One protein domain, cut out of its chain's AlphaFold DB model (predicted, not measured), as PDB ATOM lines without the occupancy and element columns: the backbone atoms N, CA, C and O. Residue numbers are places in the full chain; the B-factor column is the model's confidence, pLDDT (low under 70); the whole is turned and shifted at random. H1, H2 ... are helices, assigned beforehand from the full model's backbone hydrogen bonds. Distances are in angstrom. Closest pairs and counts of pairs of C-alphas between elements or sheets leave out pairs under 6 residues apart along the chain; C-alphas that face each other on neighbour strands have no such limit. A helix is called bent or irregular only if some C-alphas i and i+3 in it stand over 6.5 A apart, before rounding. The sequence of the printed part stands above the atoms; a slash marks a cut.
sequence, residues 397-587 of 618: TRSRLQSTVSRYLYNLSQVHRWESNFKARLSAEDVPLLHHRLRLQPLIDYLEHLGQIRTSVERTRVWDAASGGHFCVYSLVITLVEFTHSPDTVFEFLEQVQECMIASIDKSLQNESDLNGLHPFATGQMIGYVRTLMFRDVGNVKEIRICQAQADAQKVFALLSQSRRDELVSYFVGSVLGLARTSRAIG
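Overview. This is residues 397 to 587 of the 618 residues of an uncharacterized protein of Fonsecaea multimorphosa (UniProt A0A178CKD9). The longest helix, H1, runs along one flank of a compact helical body whose core is H3; the pair H2 and H7 packs on one side of H3, and H5 and H6 on the other. H4 covers the opposite flank from H1, packing on H2 and H5, and a long loop, residues 504 to 519, leads on from it. The printed part has 191 residues with seven named helices, H1 to H7 in chain order, and no named strand: all helix. It is compact, with a radius of gyration of the C-alphas of 16.6 A, and spans 49 by 39 by 34 A.

Arrangement. H1, residues 398 to 428, touches the hub H3, residues 463 to 483, with residues 411 to 418 alone; the closest C-alphas, of Trp 418 and Val 481, are 6.0 A apart, at a steep tilt of 59 degrees. H1 also touches H6, residues 539 to 559, at Thr 404 and Asp 552, 5.5 A between C-alphas, and H7, residues 562 to 585, at Glu 419 and Ser 575, 6.7 A. H3 and H6 form a bundle, helices side by side, with H5, residues 520 to 534. H3 and H5 run the same way at a shallow tilt of 22 degrees; their closest C-alphas, of Cys 472 and Gly 524, are 4.3 A apart. H3 and H6 run opposite ways at a shallow tilt of 34 degrees, only just short of steep. H2, residues 433 to 460, forms a helical hairpin with H3, closest at the C-alphas of Leu 450 and Gly 469, 6.3 A apart. H2 and H7 touch, opposite ways at a shallow tilt of 21 degrees, closest at the C-alphas of Leu 433 and Ser 583, 6.1 A. H4, residues 487 to 503, touches H5 at the C-alphas of Val 497 and Ile 527, 5.8 A, and is apart from H6 and H7. Each O i to N i+4 pair is within hydrogen-bond range in H1, H3, H4 and H7, against 18 of 24 in H2, 10 of 11 in H5 and 16 of 17 in H6.

Along the chain. H1 begins at C-alpha 398 (108.399, 151.646, 126.631) and is 45.0 A long. H2, 37.8 A, is irregular, with C-alphas 439 and 442 7.7 A apart, and has a kink of 64 degrees near residue 440. H3 measures 30.0 A, H4 24.4 A, H5 21.5 A and H6 30.3 A. H7, 32.9 A, has a kink of 32 degrees near residue 579 and ends at C-alpha 585 (134.613, 174.314, 155.938).

Size, cuts and confidence. The two C-alphas farthest apart, of Ser 399 and Gln 510, are 51.9 A apart. The printed part has no cut; the link H4 to H5 is long, the other five tight. Mean pLDDT of the printed part is 74.0, with 59 residues under 70, among them 451 to 466 and 505 to 517.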
ATOM      1  N   THR A 397     107.108 155.215 123.549       76.06
ATOM      2  CA  THR A 397     107.368 153.763 123.569       76.06
ATOM      3  C   THR A 397     108.130 153.350 124.824       76.06
ATOM      4  O   THR A 397     109.136 153.985 125.151       76.06
ATOM      5  N   ARG A 398     107.742 152.224 125.441       75.44
ATOM      6  CA  ARG A 398     108.399 151.646 126.631       75.44
ATOM      7  C   ARG A 398     109.912 151.448 126.459       75.44
ATOM      8  O   ARG A 398     110.659 151.712 127.391       75.44
ATOM      9  N   SER A 399     110.376 151.054 125.270       77.38
ATOM     10  CA  SER A 399     111.806 150.868 124.976       77.38
ATOM     11  C   SER A 399     112.597 152.183 124.949       77.38
ATOM     12  O   SER A 399     113.668 152.254 125.551       77.38
ATOM     13  N   ARG A 400     112.071 153.249 124.319       77.56
ATOM     14  CA  ARG A 400     112.675 154.598 124.409       77.56
ATOM     15  C   ARG A 400     112.651 155.114 125.841       77.56
ATOM     16  O   ARG A 400     113.677 155.598 126.292       77.56
ATOM     17  N   LEU A 401     111.534 154.961 126.560       82.31
ATOM     18  CA  LEU A 401     111.436 155.349 127.971       82.31
ATOM     19  C   LEU A 401     112.518 154.662 128.815       82.31
ATOM     20  O   LEU A 401     113.285 155.347 129.484       82.31
ATOM     21  N   GLN A 402     112.637 153.336 128.719       84.00
ATOM     22  CA  GLN A 402     113.657 152.567 129.430       84.00
ATOM     23  C   GLN A 402     115.073 153.037 129.069       84.00
ATOM     24  O   GLN A 402     115.870 153.288 129.965       84.00
ATOM     25  N   SER A 403     115.377 153.234 127.780       86.25
ATOM     26  CA  SER A 403     116.691 153.726 127.342       86.25
ATOM     27  C   SER A 403     117.009 155.128 127.883       86.25
ATOM     28  O   SER A 403     118.112 155.350 128.382       86.25
ATOM     29  N   THR A 404     116.047 156.055 127.843       87.31
ATOM     30  CA  THR A 404     116.185 157.411 128.396       87.31
ATOM     31  C   THR A 404     116.398 157.377 129.911       87.31
ATOM     32  O   THR A 404     117.316 158.026 130.406       87.31
ATOM     33  N   VAL A 405     115.613 156.580 130.649       87.50
ATOM     34  CA  VAL A 405     115.764 156.409 132.106       87.50
ATOM     35  C   VAL A 405     117.125 155.801 132.447       87.50
ATOM     36  O   VAL A 405     117.813 156.324 133.318       87.50
ATOM     37  N   SER A 406     117.579 154.767 131.730       87.38
ATOM     38  CA  SER A 406     118.907 154.176 131.946       87.38
ATOM     39  C   SER A 406     120.047 155.169 131.692       87.38
ATOM     40  O   SER A 406     120.996 155.206 132.473       87.38
ATOM     41  N   ARG A 407     119.963 156.012 130.649       91.81
ATOM     42  CA  ARG A 407     120.956 157.080 130.414       91.81
ATOM     43  C   ARG A 407     120.902 158.160 131.494       91.81
ATOM     44  O   ARG A 407     121.948 158.604 131.958       91.81
ATOM     45  N   TYR A 408     119.709 158.551 131.937       90.50
ATOM     46  CA  TYR A 408     119.540 159.518 133.019       90.50
ATOM     47  C   TYR A 408     120.123 159.012 134.351       90.50
ATOM     48  O   TYR A 408     120.901 159.724 134.985       90.50
ATOM     49  N   LEU A 409     119.839 157.758 134.725       88.31
ATOM     50  CA  LEU A 409     120.421 157.080 135.891       88.31
ATOM     51  C   LEU A 409     121.947 156.942 135.791       88.31
ATOM     52  O   LEU A 409     122.659 157.167 136.770       88.31
ATOM     53  N   TYR A 410     122.471 156.633 134.601       91.56
ATOM     54  CA  TYR A 410     123.914 156.635 134.367       91.56
ATOM     55  C   TYR A 410     124.513 158.022 134.646       91.56
ATOM     56  O   TYR A 410     125.470 158.126 135.413       91.56
ATOM     57  N   ASN A 411     123.915 159.093 134.114       91.50
ATOM     58  CA  ASN A 411     124.379 160.462 134.350       91.50
ATOM     59  C   ASN A 411     124.279 160.864 135.833       91.50
ATOM     60  O   ASN A 411     125.211 161.475 136.347       91.50
ATOM     61  N   LEU A 412     123.218 160.465 136.546       88.31
ATOM     62  CA  LEU A 412     123.102 160.632 138.003       88.31
ATOM     63  C   LEU A 412     124.264 159.970 138.761       88.31
ATOM     64  O   LEU A 412     124.875 160.603 139.619       88.31
ATOM     65  N   SER A 413     124.638 158.734 138.410       87.56
ATOM     66  CA  SER A 413     125.791 158.079 139.051       87.56
ATOM     67  C   SER A 413     127.129 158.760 138.719       87.56
ATOM     68  O   SER A 413     128.020 158.788 139.568       87.56
ATOM     69  N   GLN A 414     127.267 159.378 137.533       89.88
ATOM     70  CA  GLN A 414     128.433 160.217 137.226       89.88
ATOM     71  C   GLN A 414     128.459 161.500 138.068       89.88
ATOM     72  O   GLN A 414     129.533 161.874 138.527       89.88
ATOM     73  N   VAL A 415     127.306 162.136 138.321       87.75
ATOM     74  CA  VAL A 415     127.191 163.305 139.213       87.75
ATOM     75  C   VAL A 415     127.637 162.958 140.632       87.75
ATOM     76  O   VAL A 415     128.512 163.636 141.164       87.75
ATOM     77  N   HIS A 416     127.117 161.874 141.214       85.12
ATOM     78  CA  HIS A 416     127.501 161.447 142.562       85.12
ATOM     79  C   HIS A 416     129.000 161.118 142.655       85.12
ATOM     80  O   HIS A 416     129.712 161.638 143.513       85.12
ATOM     81  N   ARG A 417     129.519 160.312 141.714       87.06
ATOM     82  CA  ARG A 417     130.947 159.961 141.665       87.06
ATOM     83  C   ARG A 417     131.836 161.193 141.500       87.06
ATOM     84  O   ARG A 417     132.919 161.257 142.080       87.06
ATOM     85  N   TRP A 418     131.402 162.148 140.683       87.75
ATOM     86  CA  TRP A 418     132.096 163.410 140.498       87.75
ATOM     87  C   TRP A 418     132.141 164.228 141.790       87.75
ATOM     88  O   TRP A 418     133.222 164.663 142.177       87.75
ATOM     89  N   GLU A 419     131.005 164.390 142.470       83.25
ATOM     90  CA  GLU A 419     130.900 165.169 143.703       83.25
ATOM     91  C   GLU A 419     131.856 164.642 144.782       83.25
ATOM     92  O   GLU A 419     132.647 165.411 145.332       83.25
ATOM     93  N   SER A 420     131.855 163.328 145.028       82.94
ATOM     94  CA  SER A 420     132.740 162.691 146.012       82.94
ATOM     95  C   SER A 420     134.221 162.843 145.646       82.94
ATOM     96  O   SER A 420     135.038 163.208 146.494       82.94
ATOM     97  N   ASN A 421     134.576 162.656 144.369       83.19
ATOM     98  CA  ASN A 421     135.947 162.861 143.887       83.19
ATOM     99  C   ASN A 421     136.398 164.327 144.001       83.19
ATOM    100  O   ASN A 421     137.555 164.592 144.324       83.19
ATOM    101  N   PHE A 422     135.514 165.283 143.707       80.00
ATOM    102  CA  PHE A 422     135.839 166.707 143.743       80.00
ATOM    103  C   PHE A 422     136.001 167.201 145.182       80.00
ATOM    104  O   PHE A 422     136.978 167.887 145.473       80.00
ATOM    105  N   LYS A 423     135.127 166.769 146.104       77.06
ATOM    106  CA  LYS A 423     135.292 166.983 147.553       77.06
ATOM    107  C   LYS A 423     136.642 166.453 148.046       77.06
ATOM    108  O   LYS A 423     137.372 167.191 148.696       77.06
ATOM    109  N   ALA A 424     137.011 165.222 147.679       79.12
ATOM    110  CA  ALA A 424     138.294 164.633 148.067       79.12
ATOM    111  C   ALA A 424     139.507 165.429 147.541       79.12
ATOM    112  O   ALA A 424     140.467 165.624 148.280       79.12
ATOM    113  N   ARG A 425     139.456 165.939 146.299       76.12
ATOM    114  CA  ARG A 425     140.516 166.805 145.744       76.12
ATOM    115  C   ARG A 425     140.608 168.154 146.452       76.12
ATOM    116  O   ARG A 425     141.707 168.563 146.798       76.12
ATOM    117  N   LEU A 426     139.475 168.808 146.725       71.50
ATOM    118  CA  LEU A 426     139.443 170.067 147.483       71.50
ATOM    119  C   LEU A 426     140.029 169.936 148.898       71.50
ATOM    120  O   LEU A 426     140.534 170.919 149.426       71.50
ATOM    121  N   SER A 427     139.955 168.749 149.503       71.19
ATOM    122  CA  SER A 427     140.571 168.461 150.805       71.19
ATOM    123  C   SER A 427     142.053 168.066 150.726       71.19
ATOM    124  O   SER A 427     142.708 168.015 151.762       71.19
ATOM    125  N   ALA A 428     142.571 167.742 149.536       69.62
ATOM    126  CA  ALA A 428     143.941 167.256 149.326       69.62
ATOM    127  C   ALA A 428     144.873 168.295 148.674       69.62
ATOM    128  O   ALA A 428     146.091 168.195 148.811       69.62
ATOM    129  N   GLU A 429     144.321 169.272 147.954       63.12
ATOM    130  CA  GLU A 429     145.054 170.372 147.325       63.12
ATOM    131  C   GLU A 429     144.902 171.660 148.159       63.12
ATOM    132  O   GLU A 429     143.789 172.026 148.533       63.12
ATOM    133  N   ASP A 430     146.000 172.397 148.390       62.84
ATOM    134  CA  ASP A 430     146.020 173.726 149.042       62.84
ATOM    135  C   ASP A 430     145.425 174.830 148.130       62.84
ATOM    136  O   ASP A 430     146.038 175.863 147.839       62.84
ATOM    137  N   VAL A 431     144.205 174.617 147.629       61.41
ATOM    138  CA  VAL A 431     143.516 175.560 146.741       61.41
ATOM    139  C   VAL A 431     143.171 176.838 147.526       61.41
ATOM    140  O   VAL A 431     142.546 176.759 148.589       61.41
ATOM    141  N   PRO A 432     143.497 178.050 147.030       62.16
ATOM    142  CA  PRO A 432     143.207 179.318 147.709       62.16
ATOM    143  C   PRO A 432     141.721 179.734 147.604       62.16
ATOM    144  O   PRO A 432     141.373 180.832 147.158       62.16
ATOM    145  N   LEU A 433     140.828 178.868 148.090       63.41
ATOM    146  CA  LEU A 433     139.367 178.932 147.957       63.41
ATOM    147  C   LEU A 433     138.733 180.233 148.459       63.41
ATOM    148  O   LEU A 433     137.688 180.638 147.958       63.41
ATOM    149  N   LEU A 434     139.365 180.926 149.412       62.78
ATOM    150  CA  LEU A 434     138.861 182.196 149.941       62.78
ATOM    151  C   LEU A 434     138.743 183.289 148.861       62.78
ATOM    152  O   LEU A 434     137.847 184.126 148.949       62.78
ATOM    153  N   HIS A 435     139.628 183.294 147.853       65.06
ATOM    154  CA  HIS A 435     139.575 184.292 146.780       65.06
ATOM    155  C   HIS A 435     138.384 184.042 145.845       65.06
ATOM    156  O   HIS A 435     137.572 184.944 145.632       65.06
ATOM    157  N   HIS A 436     138.229 182.800 145.377       68.50
ATOM    158  CA  HIS A 436     137.103 182.396 144.534       68.50
ATOM    159  C   HIS A 436     135.767 182.494 145.277       68.50
ATOM    160  O   HIS A 436     134.794 182.970 144.707       68.50
ATOM    161  N   ARG A 437     135.709 182.143 146.570       65.94
ATOM    162  CA  ARG A 437     134.480 182.234 147.377       65.94
ATOM    163  C   ARG A 437     133.874 183.638 147.366       65.94
ATOM    164  O   ARG A 437     132.682 183.765 147.122       65.94
ATOM    165  N   LEU A 438     134.674 184.680 147.612       67.31
ATOM    166  CA  LEU A 438     134.171 186.062 147.600       67.31
ATOM    167  C   LEU A 438     133.714 186.501 146.204       67.31
ATOM    168  O   LEU A 438     132.756 187.261 146.093       67.31
ATOM    169  N   ARG A 439     134.368 186.010 145.142       70.38
ATOM    170  CA  ARG A 439     133.959 186.288 143.759       70.38
ATOM    171  C   ARG A 439     132.719 185.507 143.332       70.38
ATOM    172  O   ARG A 439     131.983 186.039 142.518       70.38
ATOM    173  N   LEU A 440     132.468 184.316 143.876       75.62
ATOM    174  CA  LEU A 440     131.364 183.419 143.495       75.62
ATOM    175  C   LEU A 440     130.131 183.487 144.408       75.62
ATOM    176  O   LEU A 440     129.147 182.787 144.162       75.62
ATOM    177  N   GLN A 441     130.179 184.292 145.471       76.94
ATOM    178  CA  GLN A 441     129.109 184.374 146.465       76.94
ATOM    179  C   GLN A 441     127.734 184.713 145.840       76.94
ATOM    180  O   GLN A 441     126.808 183.956 146.114       76.94
ATOM    181  N   PRO A 442     127.580 185.694 144.918       77.75
ATOM    182  CA  PRO A 442     126.291 185.954 144.264       77.75
ATOM    183  C   PRO A 442     125.700 184.747 143.518       77.75
ATOM    184  O   PRO A 442     124.503 184.485 143.619       77.75
ATOM    185  N   LEU A 443     126.519 183.982 142.781       79.62
ATOM    186  CA  LEU A 443     126.063 182.770 142.088       79.62
ATOM    187  C   LEU A 443     125.634 181.683 143.083       79.62
ATOM    188  O   LEU A 443     124.645 180.992 142.845       79.62
ATOM    189  N   ILE A 444     126.356 181.543 144.198       77.94
ATOM    190  CA  ILE A 444     125.998 180.615 145.279       77.94
ATOM    191  C   ILE A 444     124.668 181.034 145.914       77.94
ATOM    192  O   ILE A 444     123.781 180.193 146.027       77.94
ATOM    193  N   ASP A 445     124.497 182.311 146.254       79.00
ATOM    194  CA  ASP A 445     123.278 182.844 146.874       79.00
ATOM    195  C   ASP A 445     122.063 182.692 145.951       79.00
ATOM    196  O   ASP A 445     120.993 182.284 146.399       79.00
ATOM    197  N   TYR A 446     122.235 182.895 144.641       79.38
ATOM    198  CA  TYR A 446     121.198 182.613 143.648       79.38
ATOM    199  C   TYR A 446     120.800 181.132 143.614       79.38
ATOM    200  O   TYR A 446     119.621 180.800 143.518       79.38
ATOM    201  N   LEU A 447     121.770 180.217 143.697       77.38
ATOM    202  CA  LEU A 447     121.512 178.775 143.691       77.38
ATOM    203  C   LEU A 447     120.901 178.307 145.028       77.38
ATOM    204  O   LEU A 447     120.028 177.436 145.017       77.38
ATOM    205  N   GLU A 448     121.263 178.936 146.154       77.31
ATOM    206  CA  GLU A 448     120.546 178.818 147.434       77.31
ATOM    207  C   GLU A 448     119.100 179.330 147.296       77.31
ATOM    208  O   GLU A 448     118.171 178.634 147.710       77.31
ATOM    209  N   HIS A 449     118.874 180.470 146.633       76.38
ATOM    210  CA  HIS A 449     117.543 181.026 146.377       76.38
ATOM    211  C   HIS A 449     116.689 180.137 145.460       76.38
ATOM    212  O   HIS A 449     115.522 179.905 145.766       76.38
ATOM    213  N   LEU A 450     117.243 179.533 144.399       72.31
ATOM    214  CA  LEU A 450     116.526 178.504 143.623       72.31
ATOM    215  C   LEU A 450     116.126 177.310 144.512       72.31
ATOM    216  O   LEU A 450     115.026 176.767 144.375       72.31
ATOM    217  N   GLY A 451     116.984 176.950 145.471       67.06
ATOM    218  CA  GLY A 451     116.698 175.980 146.528       67.06
ATOM    219  C   GLY A 451     115.604 176.403 147.520       67.06
ATOM    220  O   GLY A 451     114.991 175.528 148.126       67.06
ATOM    221  N   GLN A 452     115.321 177.703 147.659       66.75
ATOM    222  CA  GLN A 452     114.233 178.267 148.476       66.75
ATOM    223  C   GLN A 452     112.938 178.484 147.672       66.75
ATOM    224  O   GLN A 452     111.841 178.335 148.212       66.75
ATOM    225  N   ILE A 453     113.028 178.771 146.367       59.38
ATOM    226  CA  ILE A 453     111.869 178.797 145.459       59.38
ATOM    227  C   ILE A 453     111.150 177.443 145.495       59.38
ATOM    228  O   ILE A 453     109.920 177.419 145.481       59.38
ATOM    229  N   ARG A 454     111.887 176.332 145.646       55.56
ATOM    230  CA  ARG A 454     111.355 174.988 145.947       55.56
ATOM    231  C   ARG A 454     110.242 175.013 147.010       55.56
ATOM    232  O   ARG A 454     109.144 174.539 146.740       55.56
ATOM    233  N   THR A 455     110.486 175.630 148.169       50.34
ATOM    234  CA  THR A 455     109.535 175.737 149.294       50.34
ATOM    235  C   THR A 455     108.364 176.698 149.024       50.34
ATOM    236  O   THR A 455     107.388 176.727 149.768       50.34
ATOM    237  N   SER A 456     108.438 177.505 147.960       41.62
ATOM    238  CA  SER A 456     107.389 178.446 147.534       41.62
ATOM    239  C   SER A 456     106.527 177.902 146.380       41.62
ATOM    240  O   SER A 456     105.327 178.191 146.291       41.62
ATOM    241  N   VAL A 457     107.095 177.048 145.518       47.34
ATOM    242  CA  VAL A 457     106.377 176.346 144.434       47.34
ATOM    243  C   VAL A 457     105.245 175.472 144.986       47.34
ATOM    244  O   VAL A 457     104.189 175.388 144.350       47.34
ATOM    245  N   GLU A 458     105.402 174.943 146.206       40.66
ATOM    246  CA  GLU A 458     104.355 174.262 146.990       40.66
ATOM    247  C   GLU A 458     103.034 175.053 147.066       40.66
ATOM    248  O   GLU A 458     101.954 174.461 147.103       40.66
ATOM    249  N   ARG A 459     103.094 176.395 147.045       35.09
ATOM    250  CA  ARG A 459     101.922 177.282 147.162       35.09
ATOM    251  C   ARG A 459     101.377 177.783 145.825       35.09
ATOM    252  O   ARG A 459     100.187 178.070 145.736       35.09
ATOM    253  N   THR A 460     102.213 177.907 144.792       37.00
ATOM    254  CA  THR A 460     101.860 178.642 143.556       37.00
ATOM    255  C   THR A 460     101.698 177.774 142.308       37.00
ATOM    256  O   THR A 460     101.062 178.213 141.350       37.00
ATOM    257  N   ARG A 461     102.215 176.533 142.302       42.50
ATOM    258  CA  ARG A 461     102.084 175.559 141.192       42.50
ATOM    259  C   ARG A 461     102.564 176.052 139.811       42.50
ATOM    260  O   ARG A 461     102.156 175.493 138.791       42.50
ATOM    261  N   VAL A 462     103.441 177.058 139.744       51.16
ATOM    262  CA  VAL A 462     104.010 177.552 138.474       51.16
ATOM    263  C   VAL A 462     105.061 176.562 137.960       51.16
ATOM    264  O   VAL A 462     106.252 176.678 138.246       51.16
ATOM    265  N   TRP A 463     104.597 175.558 137.215       50.72
ATOM    266  CA  TRP A 463     105.400 174.436 136.709       50.72
ATOM    267  C   TRP A 463     106.656 174.885 135.937       50.72
ATOM    268  O   TRP A 463     107.740 174.343 136.147       50.72
ATOM    269  N   ASP A 464     106.538 175.944 135.136       60.34
ATOM    270  CA  ASP A 464     107.622 176.517 134.330       60.34
ATOM    271  C   ASP A 464     108.811 177.025 135.175       60.34
ATOM    272  O   ASP A 464     109.960 176.944 134.733       60.34
ATOM    273  N   ALA A 465     108.565 177.491 136.406       62.16
ATOM    274  CA  ALA A 465     109.621 177.927 137.320       62.16
ATOM    275  C   ALA A 465     110.404 176.732 137.893       62.16
ATOM    276  O   ALA A 465     111.632 176.781 137.969       62.16
ATOM    277  N   ALA A 466     109.713 175.638 138.232       65.06
ATOM    278  CA  ALA A 466     110.336 174.420 138.748       65.06
ATOM    279  C   ALA A 466     111.150 173.688 137.668       65.06
ATOM    280  O   ALA A 466     112.316 173.363 137.895       65.06
ATOM    281  N   SER A 467     110.583 173.500 136.470       71.62
ATOM    282  CA  SER A 467     111.300 172.916 135.326       71.62
ATOM    283  C   SER A 467     112.477 173.800 134.891       71.62
ATOM    284  O   SER A 467     113.565 173.290 134.624       71.62
ATOM    285  N   GLY A 468     112.311 175.129 134.901       76.31
ATOM    286  CA  GLY A 468     113.393 176.083 134.649       76.31
ATOM    287  C   GLY A 468     114.512 176.028 135.696       76.31
ATOM    288  O   GLY A 468     115.688 176.066 135.330       76.31
ATOM    289  N   GLY A 469     114.163 175.909 136.982       77.94
ATOM    290  CA  GLY A 469     115.108 175.740 138.088       77.94
ATOM    291  C   GLY A 469     115.893 174.436 137.976       77.94
ATOM    292  O   GLY A 469     117.124 174.460 137.965       77.94
ATOM    293  N   HIS A 470     115.195 173.313 137.778       82.06
ATOM    294  CA  HIS A 470     115.824 172.017 137.525       82.06
ATOM    295  C   HIS A 470     116.757 172.072 136.306       82.06
ATOM    296  O   HIS A 470     117.910 171.658 136.407       82.06
ATOM    297  N   PHE A 471     116.308 172.643 135.181       84.88
ATOM    298  CA  PHE A 471     117.138 172.823 133.990       84.88
ATOM    299  C   PHE A 471     118.403 173.644 134.276       84.88
ATOM    300  O   PHE A 471     119.483 173.251 133.843       84.88
ATOM    301  N   CYS A 472     118.297 174.748 135.021       85.56
ATOM    302  CA  CYS A 472     119.437 175.587 135.389       85.56
ATOM    303  C   CYS A 472     120.481 174.818 136.212       85.56
ATOM    304  O   CYS A 472     121.645 174.742 135.816       85.56
ATOM    305  N   VAL A 473     120.061 174.218 137.331       86.62
ATOM    306  CA  VAL A 473     120.968 173.512 138.249       86.62
ATOM    307  C   VAL A 473     121.545 172.263 137.580       86.62
ATOM    308  O   VAL A 473     122.753 172.043 137.636       86.62
ATOM    309  N   TYR A 474     120.729 171.486 136.860       89.00
ATOM    310  CA  TYR A 474     121.206 170.315 136.123       89.00
ATOM    311  C   TYR A 474     122.184 170.700 135.004       89.00
ATOM    312  O   TYR A 474     123.206 170.040 134.845       89.00
ATOM    313  N   SER A 475     121.919 171.790 134.268       89.38
ATOM    314  CA  SER A 475     122.830 172.340 133.249       89.38
ATOM    315  C   SER A 475     124.197 172.684 133.828       89.38
ATOM    316  O   SER A 475     125.215 172.352 133.218       89.38
ATOM    317  N   LEU A 476     124.222 173.305 135.012       89.88
ATOM    318  CA  LEU A 476     125.455 173.603 135.728       89.88
ATOM    319  C   LEU A 476     126.188 172.311 136.107       89.88
ATOM    320  O   LEU A 476     127.303 172.083 135.648       89.88
ATOM    321  N   VAL A 477     125.533 171.443 136.880       89.50
ATOM    322  CA  VAL A 477     126.132 170.224 137.439       89.50
ATOM    323  C   VAL A 477     126.671 169.297 136.349       89.50
ATOM    324  O   VAL A 477     127.827 168.891 136.420       89.50
ATOM    325  N   ILE A 478     125.895 169.002 135.299       91.50
ATOM    326  CA  ILE A 478     126.360 168.104 134.231       91.50
ATOM    327  C   ILE A 478     127.484 168.732 133.389       91.50
ATOM    328  O   ILE A 478     128.340 168.014 132.876       91.50
ATOM    329  N   THR A 479     127.524 170.069 133.284       89.62
ATOM    330  CA  THR A 479     128.664 170.770 132.676       89.62
ATOM    331  C   THR A 479     129.914 170.596 133.532       89.62
ATOM    332  O   THR A 479     130.966 170.290 132.983       89.62
ATOM    333  N   LEU A 480     129.817 170.704 134.862       87.81
ATOM    334  CA  LEU A 480     130.958 170.448 135.744       87.81
ATOM    335  C   LEU A 480     131.474 169.008 135.569       87.81
ATOM    336  O   LEU A 480     132.636 168.838 135.205       87.81
ATOM    337  N   VAL A 481     130.606 167.993 135.689       89.06
ATOM    338  CA  VAL A 481     130.962 166.564 135.513       89.06
ATOM    339  C   VAL A 481     131.752 166.303 134.223       89.06
ATOM    340  O   VAL A 481     132.776 165.622 134.240       89.06
ATOM    341  N   GLU A 482     131.300 166.850 133.094       86.38
ATOM    342  CA  GLU A 482     131.928 166.639 131.783       86.38
ATOM    343  C   GLU A 482     133.237 167.425 131.581       86.38
ATOM    344  O   GLU A 482     134.019 167.102 130.680       86.38
ATOM    345  N   PHE A 483     133.518 168.446 132.397       73.75
ATOM    346  CA  PHE A 483     134.648 169.364 132.208       73.75
ATOM    347  C   PHE A 483     135.690 169.384 133.343       73.75
ATOM    348  O   PHE A 483     136.716 170.046 133.190       73.75
ATOM    349  N   THR A 484     135.529 168.617 134.426       66.25
ATOM    350  CA  THR A 484     136.473 168.638 135.561       66.25
ATOM    351  C   THR A 484     137.792 167.908 135.318       66.25
ATOM    352  O   THR A 484     137.993 166.765 135.739       66.25
ATOM    353  N   HIS A 485     138.729 168.610 134.683       61.91
ATOM    354  CA  HIS A 485     140.134 168.211 134.614       61.91
ATOM    355  C   HIS A 485     140.992 168.853 135.730       61.91
ATOM    356  O   HIS A 485     141.910 168.187 136.203       61.91
ATOM    357  N   SER A 486     140.635 170.039 136.245       72.88
ATOM    358  CA  SER A 486     141.224 170.667 137.450       72.88
ATOM    359  C   SER A 486     140.189 171.508 138.230       72.88
ATOM    360  O   SER A 486     139.162 171.878 137.648       72.88
ATOM    361  N   PRO A 487     140.419 171.825 139.524       75.25
ATOM    362  CA  PRO A 487     139.586 172.772 140.273       75.25
ATOM    363  C   PRO A 487     139.633 174.200 139.718       75.25
ATOM    364  O   PRO A 487     138.593 174.848 139.638       75.25
ATOM    365  N   ASP A 488     140.795 174.674 139.258       76.62
ATOM    366  CA  ASP A 488     140.947 176.038 138.731       76.62
ATOM    367  C   ASP A 488     140.026 176.309 137.534       76.62
ATOM    368  O   ASP A 488     139.327 177.319 137.507       76.62
ATOM    369  N   THR A 489     139.930 175.372 136.581       79.25
ATOM    370  CA  THR A 489     139.025 175.500 135.424       79.25
ATOM    371  C   THR A 489     137.546 175.469 135.834       79.25
ATOM    372  O   THR A 489     136.708 176.069 135.160       79.25
ATOM    373  N   VAL A 490     137.201 174.810 136.949       80.12
ATOM    374  CA  VAL A 490     135.847 174.878 137.524       80.12
ATOM    375  C   VAL A 490     135.568 176.273 138.073       80.12
ATOM    376  O   VAL A 490     134.515 176.835 137.775       80.12
ATOM    377  N   PHE A 491     136.497 176.852 138.838       80.50
ATOM    378  CA  PHE A 491     136.323 178.199 139.379       80.50
ATOM    379  C   PHE A 491     136.304 179.264 138.280       80.50
ATOM    380  O   PHE A 491     135.412 180.106 138.297       80.50
ATOM    381  N   GLU A 492     137.182 179.177 137.277       83.25
ATOM    382  CA  GLU A 492     137.178 180.067 136.109       83.25
ATOM    383  C   GLU A 492     135.829 180.031 135.369       83.25
ATOM    384  O   GLU A 492     135.244 181.075 135.074       83.25
ATOM    385  N   PHE A 493     135.286 178.832 135.125       86.12
ATOM    386  CA  PHE A 493     133.977 178.671 134.489       86.12
ATOM    387  C   PHE A 493     132.846 179.297 135.317       86.12
ATOM    388  O   PHE A 493     132.004 180.013 134.775       86.12
ATOM    389  N   LEU A 494     132.831 179.060 136.633       86.44
ATOM    390  CA  LEU A 494     131.835 179.640 137.538       86.44
ATOM    391  C   LEU A 494     131.942 181.173 137.603       86.44
ATOM    392  O   LEU A 494     130.914 181.852 137.617       86.44
ATOM    393  N   GLU A 495     133.161 181.721 137.594       84.44
ATOM    394  CA  GLU A 495     133.403 183.169 137.604       84.44
ATOM    395  C   GLU A 495     132.872 183.809 136.318       84.44
ATOM    396  O   GLU A 495     132.093 184.760 136.388       84.44
ATOM    397  N   GLN A 496     133.182 183.236 135.149       85.94
ATOM    398  CA  GLN A 496     132.663 183.725 133.867       85.94
ATOM    399  C   GLN A 496     131.132 183.619 133.765       85.94
ATOM    400  O   GLN A 496     130.489 184.522 133.218       85.94
ATOM    401  N   VAL A 497     130.517 182.557 134.310       86.12
ATOM    402  CA  VAL A 497     129.048 182.440 134.398       86.12
ATOM    403  C   VAL A 497     128.465 183.581 135.229       86.12
ATOM    404  O   VAL A 497     127.526 184.237 134.773       86.12
ATOM    405  N   GLN A 498     129.027 183.861 136.406       85.00
ATOM    406  CA  GLN A 498     128.524 184.934 137.258       85.00
ATOM    407  C   GLN A 498     128.745 186.322 136.642       85.00
ATOM    408  O   GLN A 498     127.841 187.156 136.681       85.00
ATOM    409  N   GLU A 499     129.906 186.578 136.039       82.44
ATOM    410  CA  GLU A 499     130.187 187.839 135.343       82.44
ATOM    411  C   GLU A 499     129.191 188.073 134.195       82.44
ATOM    412  O   GLU A 499     128.654 189.177 134.061       82.44
ATOM    413  N   CYS A 500     128.841 187.024 133.440       80.12
ATOM    414  CA  CYS A 500     127.781 187.085 132.433       80.12
ATOM    415  C   CYS A 500     126.398 187.370 133.041       80.12
ATOM    416  O   CYS A 500     125.653 188.172 132.476       80.12
ATOM    417  N   MET A 501     126.047 186.759 134.180       79.25
ATOM    418  CA  MET A 501     124.775 187.019 134.870       79.25
ATOM    419  C   MET A 501     124.675 188.470 135.350       79.25
ATOM    420  O   MET A 501     123.712 189.155 135.005       79.25
ATOM    421  N   ILE A 502     125.692 188.970 136.058       77.00
ATOM    422  CA  ILE A 502     125.750 190.354 136.558       77.00
ATOM    423  C   ILE A 502     125.688 191.356 135.393       77.00
ATOM    424  O   ILE A 502     124.967 192.349 135.463       77.00
ATOM    425  N   ALA A 503     126.392 191.092 134.286       75.69
ATOM    426  CA  ALA A 503     126.359 191.943 133.092       75.69
ATOM    427  C   ALA A 503     125.016 191.915 132.331       75.69
ATOM    428  O   ALA A 503     124.792 192.759 131.457       75.69
ATOM    429  N   SER A 504     124.142 190.953 132.640       70.62
ATOM    430  CA  SER A 504     122.844 190.754 131.985       70.62
ATOM    431  C   SER A 504     121.652 191.276 132.787       70.62
ATOM    432  O   SER A 504     120.525 191.170 132.302       70.62
ATOM    433  N   ILE A 505     121.872 191.833 133.980       68.44
ATOM    434  CA  ILE A 505     120.847 192.509 134.786       68.44
ATOM    435  C   ILE A 505     120.806 193.994 134.404       68.44
ATOM    436  O   ILE A 505     121.837 194.609 134.127       68.44
ATOM    437  N   ASP A 506     119.605 194.575 134.357       61.16
ATOM    438  CA  ASP A 506     119.453 196.009 134.115       61.16
ATOM    439  C   ASP A 506     119.880 196.813 135.352       61.16
ATOM    440  O   ASP A 506     119.325 196.647 136.437       61.16
ATOM    441  N   LYS A 507     120.853 197.715 135.187       56.09
ATOM    442  CA  LYS A 507     121.369 198.562 136.275       56.09
ATOM    443  C   LYS A 507     120.396 199.656 136.728       56.09
ATOM    444  O   LYS A 507     120.729 200.389 137.660       56.09
ATOM    445  N   SER A 508     119.253 199.812 136.061       47.66
ATOM    446  CA  SER A 508     118.195 200.752 136.450       47.66
ATOM    447  C   SER A 508     117.214 200.185 137.487       47.66
ATOM    448  O   SER A 508     116.584 200.966 138.195       47.66
ATOM    449  N   LEU A 509     117.145 198.858 137.662       50.34
ATOM    450  CA  LEU A 509     116.306 198.177 138.665       50.34
ATOM    451  C   LEU A 509     116.939 198.226 140.073       50.34
ATOM    452  O   LEU A 509     117.115 197.207 140.734       50.34
ATOM    453  N   GLN A 510     117.362 199.415 140.511       38.28
ATOM    454  CA  GLN A 510     118.216 199.586 141.688       38.28
ATOM    455  C   GLN A 510     117.481 199.304 143.003       38.28
ATOM    456  O   GLN A 510     116.706 200.126 143.485       38.28
ATOM    457  N   ASN A 511     117.832 198.193 143.648       38.00
ATOM    458  CA  ASN A 511     118.810 198.256 144.736       38.00
ATOM    459  C   ASN A 511     119.487 196.889 144.933       38.00
ATOM    460  O   ASN A 511     118.836 195.854 144.886       38.00
ATOM    461  N   GLU A 512     120.798 196.936 145.177       43.62
ATOM    462  CA  GLU A 512     121.708 195.795 145.370       43.62
ATOM    463  C   GLU A 512     121.922 194.857 144.163       43.62
ATOM    464  O   GLU A 512     121.205 194.848 143.166       43.62
ATOM    465  N   SER A 513     123.034 194.120 144.218       50.09
ATOM    466  CA  SER A 513     123.601 193.295 143.142       50.09
ATOM    467  C   SER A 513     122.918 191.931 142.991       50.09
ATOM    468  O   SER A 513     123.582 190.927 142.722       50.09
ATOM    469  N   ASP A 514     121.616 191.875 143.249       59.69
ATOM    470  CA  ASP A 514     120.945 190.630 143.585       59.69
ATOM    471  C   ASP A 514     120.498 189.850 142.336       59.69
ATOM    472  O   ASP A 514     119.681 190.301 141.527       59.69
ATOM    473  N   LEU A 515     121.046 188.643 142.167       65.38
ATOM    474  CA  LEU A 515     120.761 187.777 141.019       65.38
ATOM    475  C   LEU A 515     119.329 187.214 141.047       65.38
ATOM    476  O   LEU A 515     118.870 186.674 140.039       65.38
ATOM    477  N   ASN A 516     118.607 187.376 142.161       62.09
ATOM    478  CA  ASN A 516     117.239 186.897 142.382       62.09
ATOM    479  C   ASN A 516     116.209 187.384 141.340       62.09
ATOM    480  O   ASN A 516     115.187 186.731 141.136       62.09
ATOM    481  N   GLY A 517     116.486 188.477 140.618       63.44
ATOM    482  CA  GLY A 517     115.659 188.934 139.492       63.44
ATOM    483  C   GLY A 517     115.808 188.125 138.190       63.44
ATOM    484  O   GLY A 517     114.995 188.286 137.278       63.44
ATOM    485  N   LEU A 518     116.830 187.268 138.056       70.31
ATOM    486  CA  LEU A 518     117.081 186.524 136.818       70.31
ATOM    487  C   LEU A 518     116.229 185.249 136.744       70.31
ATOM    488  O   LEU A 518     116.253 184.404 137.641       70.31
ATOM    489  N   HIS A 519     115.525 185.044 135.629       75.19
ATOM    490  CA  HIS A 519     114.733 183.828 135.442       75.19
ATOM    491  C   HIS A 519     115.647 182.588 135.311       75.19
ATOM    492  O   HIS A 519     116.579 182.621 134.503       75.19
ATOM    493  N   PRO A 520     115.355 181.447 135.968       76.56
ATOM    494  CA  PRO A 520     116.247 180.277 135.964       76.56
ATOM    495  C   PRO A 520     116.584 179.747 134.562       76.56
ATOM    496  O   PRO A 520     117.725 179.392 134.265       76.56
ATOM    497  N   PHE A 521     115.606 179.769 133.649       75.56
ATOM    498  CA  PHE A 521     115.836 179.426 132.241       75.56
ATOM    499  C   PHE A 521     116.914 180.311 131.586       75.56
ATOM    500  O   PHE A 521     117.725 179.793 130.816       75.56
ATOM    501  N   ALA A 522     116.936 181.619 131.879       76.38
ATOM    502  CA  ALA A 522     117.923 182.552 131.342       76.38
ATOM    503  C   ALA A 522     119.322 182.203 131.857       76.38
ATOM    504  O   ALA A 522     120.241 182.070 131.050       76.38
ATOM    505  N   THR A 523     119.464 181.939 133.160       79.81
ATOM    506  CA  THR A 523     120.715 181.466 133.777       79.81
ATOM    507  C   THR A 523     121.230 180.195 133.102       79.81
ATOM    508  O   THR A 523     122.389 180.135 132.689       79.81
ATOM    509  N   GLY A 524     120.349 179.217 132.858       82.75
ATOM    510  CA  GLY A 524     120.671 178.011 132.086       82.75
ATOM    511  C   GLY A 524     121.192 178.299 130.667       82.75
ATOM    512  O   GLY A 524     122.079 177.591 130.184       82.75
ATOM    513  N   GLN A 525     120.709 179.366 130.013       79.38
ATOM    514  CA  GLN A 525     121.257 179.851 128.738       79.38
ATOM    515  C   GLN A 525     122.616 180.558 128.881       79.38
ATOM    516  O   GLN A 525     123.401 180.549 127.933       79.38
ATOM    517  N   MET A 526     122.918 181.182 130.020       81.69
ATOM    518  CA  MET A 526     124.225 181.813 130.253       81.69
ATOM    519  C   MET A 526     125.300 180.744 130.457       81.69
ATOM    520  O   MET A 526     126.294 180.742 129.734       81.69
ATOM    521  N   ILE A 527     125.024 179.762 131.322       86.69
ATOM    522  CA  ILE A 527     125.860 178.571 131.570       86.69
ATOM    523  C   ILE A 527     126.267 177.902 130.252       86.69
ATOM    524  O   ILE A 527     127.451 177.705 129.979       86.69
ATOM    525  N   GLY A 528     125.289 177.611 129.388       82.88
ATOM    526  CA  GLY A 528     125.554 176.966 128.104       82.88
ATOM    527  C   GLY A 528     126.336 177.822 127.102       82.88
ATOM    528  O   GLY A 528     126.811 177.271 126.123       82.88
ATOM    529  N   TYR A 529     126.433 179.146 127.279       79.44
ATOM    530  CA  TYR A 529     127.159 180.049 126.371       79.44
ATOM    531  C   TYR A 529     128.594 180.270 126.824       79.44
ATOM    532  O   TYR A 529     129.499 180.174 126.001       79.44
ATOM    533  N   VAL A 530     128.812 180.473 128.127       83.12
ATOM    534  CA  VAL A 530     130.161 180.485 128.713       83.12
ATOM    535  C   VAL A 530     130.888 179.188 128.356       83.12
ATOM    536  O   VAL A 530     132.011 179.220 127.860       83.12
ATOM    537  N   ARG A 531     130.186 178.049 128.445       83.62
ATOM    538  CA  ARG A 531     130.667 176.742 127.975       83.62
ATOM    539  C   ARG A 531     131.070 176.739 126.492       83.62
ATOM    540  O   ARG A 531     132.087 176.150 126.144       83.62
ATOM    541  N   THR A 532     130.299 177.386 125.615       75.38
ATOM    542  CA  THR A 532     130.635 177.496 124.183       75.38
ATOM    543  C   THR A 532     131.850 178.399 123.941       75.38
ATOM    544  O   THR A 532     132.666 178.082 123.079       75.38
ATOM    545  N   LEU A 533     131.983 179.503 124.686       74.50
ATOM    546  CA  LEU A 533     133.107 180.434 124.554       74.50
ATOM    547  C   LEU A 533     134.427 179.822 125.026       74.50
ATOM    548  O   LEU A 533     135.390 179.804 124.263       74.50
ATOM    549  N   MET A 534     134.465 179.314 126.262       73.00
ATOM    550  CA  MET A 534     135.693 178.813 126.889       73.00
ATOM    551  C   MET A 534     136.292 177.609 126.154       73.00
ATOM    552  O   MET A 534     137.499 177.395 126.194       73.00
ATOM    553  N   PHE A 535     135.455 176.803 125.492       64.69
ATOM    554  CA  PHE A 535     135.843 175.477 125.001       64.69
ATOM    555  C   PHE A 535     135.624 175.302 123.492       64.69
ATOM    556  O   PHE A 535     135.393 174.185 123.020       64.69
ATOM    557  N   ARG A 536     135.726 176.405 122.737       63.28
ATOM    558  CA  ARG A 536     135.451 176.507 121.291       63.28
ATOM    559  C   ARG A 536     136.137 175.431 120.432       63.28
ATOM    560  O   ARG A 536     135.534 174.970 119.467       63.28
ATOM    561  N   ASP A 537     137.327 174.976 120.831       53.44
ATOM    562  CA  ASP A 537     138.158 174.032 120.060       53.44
ATOM    563  C   ASP A 537     138.040 172.554 120.501       53.44
ATOM    564  O   ASP A 537     138.478 171.652 119.789       53.44
ATOM    565  N   VAL A 538     137.429 172.273 121.662       50.19
ATOM    566  CA  VAL A 538     137.305 170.908 122.242       50.19
ATOM    567  C   VAL A 538     135.829 170.490 122.423       50.19
ATOM    568  O   VAL A 538     135.510 169.324 122.664       50.19
ATOM    569  N   GLY A 539     134.902 171.446 122.309       56.66
ATOM    570  CA  GLY A 539     133.565 171.373 122.896       56.66
ATOM    571  C   GLY A 539     132.571 170.402 122.257       56.66
ATOM    572  O   GLY A 539     131.792 169.804 122.991       56.66
ATOM    573  N   ASN A 540     132.580 170.192 120.934       69.56
ATOM    574  CA  ASN A 540     131.436 169.582 120.224       69.56
ATOM    575  C   ASN A 540     130.993 168.203 120.750       69.56
ATOM    576  O   ASN A 540     129.801 167.905 120.758       69.56
ATOM    577  N   VAL A 541     131.914 167.346 121.209       80.56
ATOM    578  CA  VAL A 541     131.542 166.027 121.762       80.56
ATOM    579  C   VAL A 541     130.975 166.146 123.182       80.56
ATOM    580  O   VAL A 541     129.996 165.472 123.496       80.56
ATOM    581  N   LYS A 542     131.555 167.010 124.025       84.31
ATOM    582  CA  LYS A 542     131.073 167.262 125.394       84.31
ATOM    583  C   LYS A 542     129.728 167.994 125.382       84.31
ATOM    584  O   LYS A 542     128.822 167.603 126.107       84.31
ATOM    585  N   GLU A 543     129.567 168.980 124.498       82.94
ATOM    586  CA  GLU A 543     128.310 169.697 124.246       82.94
ATOM    587  C   GLU A 543     127.174 168.720 123.927       82.94
ATOM    588  O   GLU A 543     126.119 168.766 124.553       82.94
ATOM    589  N   ILE A 544     127.410 167.775 123.012       85.31
ATOM    590  CA  ILE A 544     126.426 166.754 122.634       85.31
ATOM    591  C   ILE A 544     126.079 165.830 123.803       85.31
ATOM    592  O   ILE A 544     124.900 165.538 123.993       85.31
ATOM    593  N   ARG A 545     127.060 165.396 124.610       88.25
ATOM    594  CA  ARG A 545     126.786 164.569 125.799       88.25
ATOM    595  C   ARG A 545     125.981 165.324 126.852       88.25
ATOM    596  O   ARG A 545     124.993 164.785 127.342       88.25
ATOM    597  N   ILE A 546     126.335 166.578 127.133       90.81
ATOM    598  CA  ILE A 546     125.579 167.436 128.051       90.81
ATOM    599  C   ILE A 546     124.160 167.653 127.535       90.81
ATOM    600  O   ILE A 546     123.209 167.451 128.282       90.81
ATOM    601  N   CYS A 547     123.986 168.016 126.266       89.69
ATOM    602  CA  CYS A 547     122.658 168.240 125.710       89.69
ATOM    603  C   CYS A 547     121.819 166.955 125.662       89.69
ATOM    604  O   CYS A 547     120.630 167.010 125.963       89.69
ATOM    605  N   GLN A 548     122.413 165.790 125.385       91.25
ATOM    606  CA  GLN A 548     121.717 164.507 125.515       91.25
ATOM    607  C   GLN A 548     121.285 164.253 126.965       91.25
ATOM    608  O   GLN A 548     120.120 163.948 127.204       91.25
ATOM    609  N   ALA A 549     122.186 164.436 127.934       93.06
ATOM    610  CA  ALA A 549     121.889 164.271 129.354       93.06
ATOM    611  C   ALA A 549     120.776 165.220 129.823       93.06
ATOM    612  O   ALA A 549     119.869 164.803 130.538       93.06
ATOM    613  N   GLN A 550     120.801 166.481 129.380       91.62
ATOM    614  CA  GLN A 550     119.757 167.467 129.660       91.62
ATOM    615  C   GLN A 550     118.420 167.086 129.016       91.62
ATOM    616  O   GLN A 550     117.394 167.174 129.683       91.62
ATOM    617  N   ALA A 551     118.406 166.658 127.749       90.00
ATOM    618  CA  ALA A 551     117.185 166.204 127.082       90.00
ATOM    619  C   ALA A 551     116.583 164.994 127.808       90.00
ATOM    620  O   ALA A 551     115.393 164.997 128.116       90.00
ATOM    621  N   ASP A 552     117.408 163.995 128.135       90.81
ATOM    622  CA  ASP A 552     116.990 162.810 128.883       90.81
ATOM    623  C   ASP A 552     116.447 163.191 130.271       90.81
ATOM    624  O   ASP A 552     115.381 162.718 130.660       90.81
ATOM    625  N   ALA A 553     117.111 164.114 130.978       89.44
ATOM    626  CA  ALA A 553     116.653 164.636 132.262       89.44
ATOM    627  C   ALA A 553     115.290 165.335 132.165       89.44
ATOM    628  O   ALA A 553     114.402 165.010 132.943       89.44
ATOM    629  N   GLN A 554     115.080 166.241 131.203       86.50
ATOM    630  CA  GLN A 554     113.786 166.927 131.046       86.50
ATOM    631  C   GLN A 554     112.658 165.950 130.673       86.50
ATOM    632  O   GLN A 554     111.566 166.031 131.236       86.50
ATOM    633  N   LYS A 555     112.939 164.982 129.785       85.50
ATOM    634  CA  LYS A 555     112.008 163.903 129.412       85.50
ATOM    635  C   LYS A 555     111.603 163.051 130.625       85.50
ATOM    636  O   LYS A 555     110.429 162.738 130.780       85.50
ATOM    637  N   VAL A 556     112.549 162.691 131.496       85.06
ATOM    638  CA  VAL A 556     112.271 161.908 132.715       85.06
ATOM    639  C   VAL A 556     111.578 162.755 133.786       85.06
ATOM    640  O   VAL A 556     110.602 162.306 134.380       85.06
ATOM    641  N   PHE A 557     112.020 163.996 134.004       82.75
ATOM    642  CA  PHE A 557     111.468 164.908 135.009       82.75
ATOM    643  C   PHE A 557     109.965 165.152 134.803       82.75
ATOM    644  O   PHE A 557     109.195 165.135 135.765       82.75
ATOM    645  N   ALA A 558     109.522 165.282 133.546       76.88
ATOM    646  CA  ALA A 558     108.107 165.400 133.194       76.88
ATOM    647  C   ALA A 558     107.252 164.188 133.628       76.88
ATOM    648  O   ALA A 558     106.076 164.367 133.941       76.88
ATOM    649  N   LEU A 559     107.827 162.987 133.729       78.00
ATOM    650  CA  LEU A 559     107.111 161.749 134.078       78.00
ATOM    651  C   LEU A 559     107.058 161.467 135.588       78.00
ATOM    652  O   LEU A 559     106.269 160.637 136.034       78.00
ATOM    653  N   LEU A 560     107.884 162.146 136.382       76.75
ATOM    654  CA  LEU A 560     107.959 161.936 137.826       76.75
ATOM    655  C   LEU A 560     106.774 162.550 138.583       76.75
ATOM    656  O   LEU A 560     106.224 163.585 138.191       76.75
ATOM    657  N   SER A 561     106.430 161.939 139.721       77.12
ATOM    658  CA  SER A 561     105.539 162.552 140.709       77.12
ATOM    659  C   SER A 561     106.167 163.829 141.276       77.12
ATOM    660  O   SER A 561     107.386 164.006 141.245       77.12
ATOM    661  N   GLN A 562     105.340 164.721 141.831       74.06
ATOM    662  CA  GLN A 562     105.839 165.985 142.375       74.06
ATOM    663  C   GLN A 562     106.887 165.756 143.479       74.06
ATOM    664  O   GLN A 562     107.970 166.318 143.384       74.06
ATOM    665  N   SER A 563     106.642 164.835 144.420       75.31
ATOM    666  CA  SER A 563     107.610 164.503 145.476       75.31
ATOM    667  C   SER A 563     108.963 164.035 144.928       75.31
ATOM    668  O   SER A 563     109.996 164.531 145.367       75.31
ATOM    669  N   ARG A 564     108.984 163.160 143.910       78.44
ATOM    670  CA  ARG A 564     110.239 162.699 143.286       78.44
ATOM    671  C   ARG A 564     110.955 163.805 142.504       78.44
ATOM    672  O   ARG A 564     112.183 163.834 142.473       78.44
ATOM    673  N   ARG A 565     110.219 164.742 141.890       76.44
ATOM    674  CA  ARG A 565     110.815 165.952 141.288       76.44
ATOM    675  C   ARG A 565     111.469 166.826 142.352       76.44
ATOM    676  O   ARG A 565     112.588 167.289 142.144       76.44
ATOM    677  N   ASP A 566     110.789 167.027 143.478       71.94
ATOM    678  CA  ASP A 566     111.275 167.852 144.581       71.94
ATOM    679  C   ASP A 566     112.519 167.222 145.227       71.94
ATOM    680  O   ASP A 566     113.508 167.922 145.440       71.94
ATOM    681  N   GLU A 567     112.532 165.903 145.446       76.69
ATOM    682  CA  GLU A 567     113.711 165.125 145.866       76.69
ATOM    683  C   GLU A 567     114.899 165.317 144.905       76.69
ATOM    684  O   GLU A 567     115.992 165.668 145.346       76.69
ATOM    685  N   LEU A 568     114.700 165.178 143.588       77.31
ATOM    686  CA  LEU A 568     115.776 165.378 142.606       77.31
ATOM    687  C   LEU A 568     116.293 166.819 142.566       77.31
ATOM    688  O   LEU A 568     117.502 167.032 142.493       77.31
ATOM    689  N   VAL A 569     115.413 167.824 142.627       74.31
ATOM    690  CA  VAL A 569     115.839 169.232 142.719       74.31
ATOM    691  C   VAL A 569     116.646 169.453 144.001       74.31
ATOM    692  O   VAL A 569     117.692 170.097 143.950       74.31
ATOM    693  N   SER A 570     116.215 168.863 145.119       74.00
ATOM    694  CA  SER A 570     116.941 168.895 146.398       74.00
ATOM    695  C   SER A 570     118.328 168.284 146.285       74.00
ATOM    696  O   SER A 570     119.278 168.865 146.794       74.00
ATOM    697  N   TYR A 571     118.439 167.141 145.608       81.25
ATOM    698  CA  TYR A 571     119.696 166.445 145.379       81.25
ATOM    699  C   TYR A 571     120.669 167.318 144.575       81.25
ATOM    700  O   TYR A 571     121.756 167.615 145.060       81.25
ATOM    701  N   PHE A 572     120.264 167.835 143.408       79.19
ATOM    702  CA  PHE A 572     121.157 168.659 142.579       79.19
ATOM    703  C   PHE A 572     121.536 169.996 143.231       79.19
ATOM    704  O   PHE A 572     122.686 170.421 143.121       79.19
ATOM    705  N   VAL A 573     120.598 170.658 143.922       73.69
ATOM    706  CA  VAL A 573     120.917 171.846 144.730       73.69
ATOM    707  C   VAL A 573     121.857 171.453 145.872       73.69
ATOM    708  O   VAL A 573     122.852 172.131 146.094       73.69
ATOM    709  N   GLY A 574     121.606 170.327 146.541       72.69
ATOM    710  CA  GLY A 574     122.450 169.760 147.590       72.69
ATOM    711  C   GLY A 574     123.891 169.535 147.138       72.69
ATOM    712  O   GLY A 574     124.798 169.995 147.825       72.69
ATOM    713  N   SER A 575     124.110 168.939 145.963       75.62
ATOM    714  CA  SER A 575     125.442 168.769 145.365       75.62
ATOM    715  C   SER A 575     126.139 170.111 145.128       75.62
ATOM    716  O   SER A 575     127.294 170.290 145.514       75.62
ATOM    717  N   VAL A 576     125.437 171.095 144.552       72.69
ATOM    718  CA  VAL A 576     125.972 172.448 144.306       72.69
ATOM    719  C   VAL A 576     126.321 173.168 145.611       72.69
ATOM    720  O   VAL A 576     127.407 173.735 145.743       72.69
ATOM    721  N   LEU A 577     125.434 173.122 146.606       69.06
ATOM    722  CA  LEU A 577     125.672 173.714 147.921       69.06
ATOM    723  C   LEU A 577     126.708 172.931 148.728       69.06
ATOM    724  O   LEU A 577     127.378 173.515 149.575       69.06
ATOM    725  N   GLY A 578     126.898 171.643 148.443       68.38
ATOM    726  CA  GLY A 578     127.991 170.824 148.952       68.38
ATOM    727  C   GLY A 578     129.345 171.425 148.584       68.38
ATOM    728  O   GLY A 578     130.161 171.645 149.472       68.38
ATOM    729  N   LEU A 579     129.541 171.814 147.318       65.56
ATOM    730  CA  LEU A 579     130.747 172.520 146.854       65.56
ATOM    731  C   LEU A 579     130.966 173.827 147.635       65.56
ATOM    732  O   LEU A 579     132.071 174.107 148.107       65.56
ATOM    733  N   ALA A 580     129.898 174.612 147.819       63.19
ATOM    734  CA  ALA A 580     129.940 175.857 148.583       63.19
ATOM    735  C   ALA A 580     130.226 175.627 150.079       63.19
ATOM    736  O   ALA A 580     130.919 176.423 150.703       63.19
ATOM    737  N   ARG A 581     129.728 174.540 150.679       65.06
ATOM    738  CA  ARG A 581     129.999 174.182 152.080       65.06
ATOM    739  C   ARG A 581     131.413 173.648 152.267       65.06
ATOM    740  O   ARG A 581     132.072 174.076 153.207       65.06
ATOM    741  N   THR A 582     131.921 172.811 151.364       61.53
ATOM    742  CA  THR A 582     133.321 172.359 151.384       61.53
ATOM    743  C   THR A 582     134.282 173.552 151.275       61.53
ATOM    744  O   THR A 582     135.238 173.624 152.041       61.53
ATOM    745  N   SER A 583     133.974 174.569 150.455       54.91
ATOM    746  CA  SER A 583     134.765 175.815 150.413       54.91
ATOM    747  C   SER A 583     134.585 176.745 151.628       54.91
ATOM    748  O   SER A 583     135.410 177.635 151.847       54.91
ATOM    749  N   ARG A 584     133.536 176.553 152.446       53.91
ATOM    750  CA  ARG A 584     133.337 177.233 153.745       53.91
ATOM    751  C   ARG A 584     134.029 176.505 154.907       53.91
ATOM    752  O   ARG A 584     134.479 177.177 155.830       53.91
ATOM    753  N   ALA A 585     134.087 175.172 154.870       51.88
ATOM    754  CA  ALA A 585     134.613 174.314 155.938       51.88
ATOM    755  C   ALA A 585     136.150 174.296 156.014       51.88
ATOM    756  O   ALA A 585     136.707 174.031 157.078       51.88
ATOM    757  N   ILE A 586     136.836 174.643 154.919       53.06
ATOM    758  CA  ILE A 586     138.278 174.924 154.901       53.06
ATOM    759  C   ILE A 586     138.500 176.273 155.613       53.06
ATOM    760  O   ILE A 586     138.482 177.355 155.023       53.06
ATOM    761  N   GLY A 587     138.554 176.178 156.944       43.34
ATOM    762  CA  GLY A 587     138.356 177.280 157.878       43.34
ATOM    763  C   GLY A 587     139.615 178.064 158.281       43.34
ATOM    764  O   GLY A 587     140.698 177.883 157.718       43.34
TER     765      GLY A 587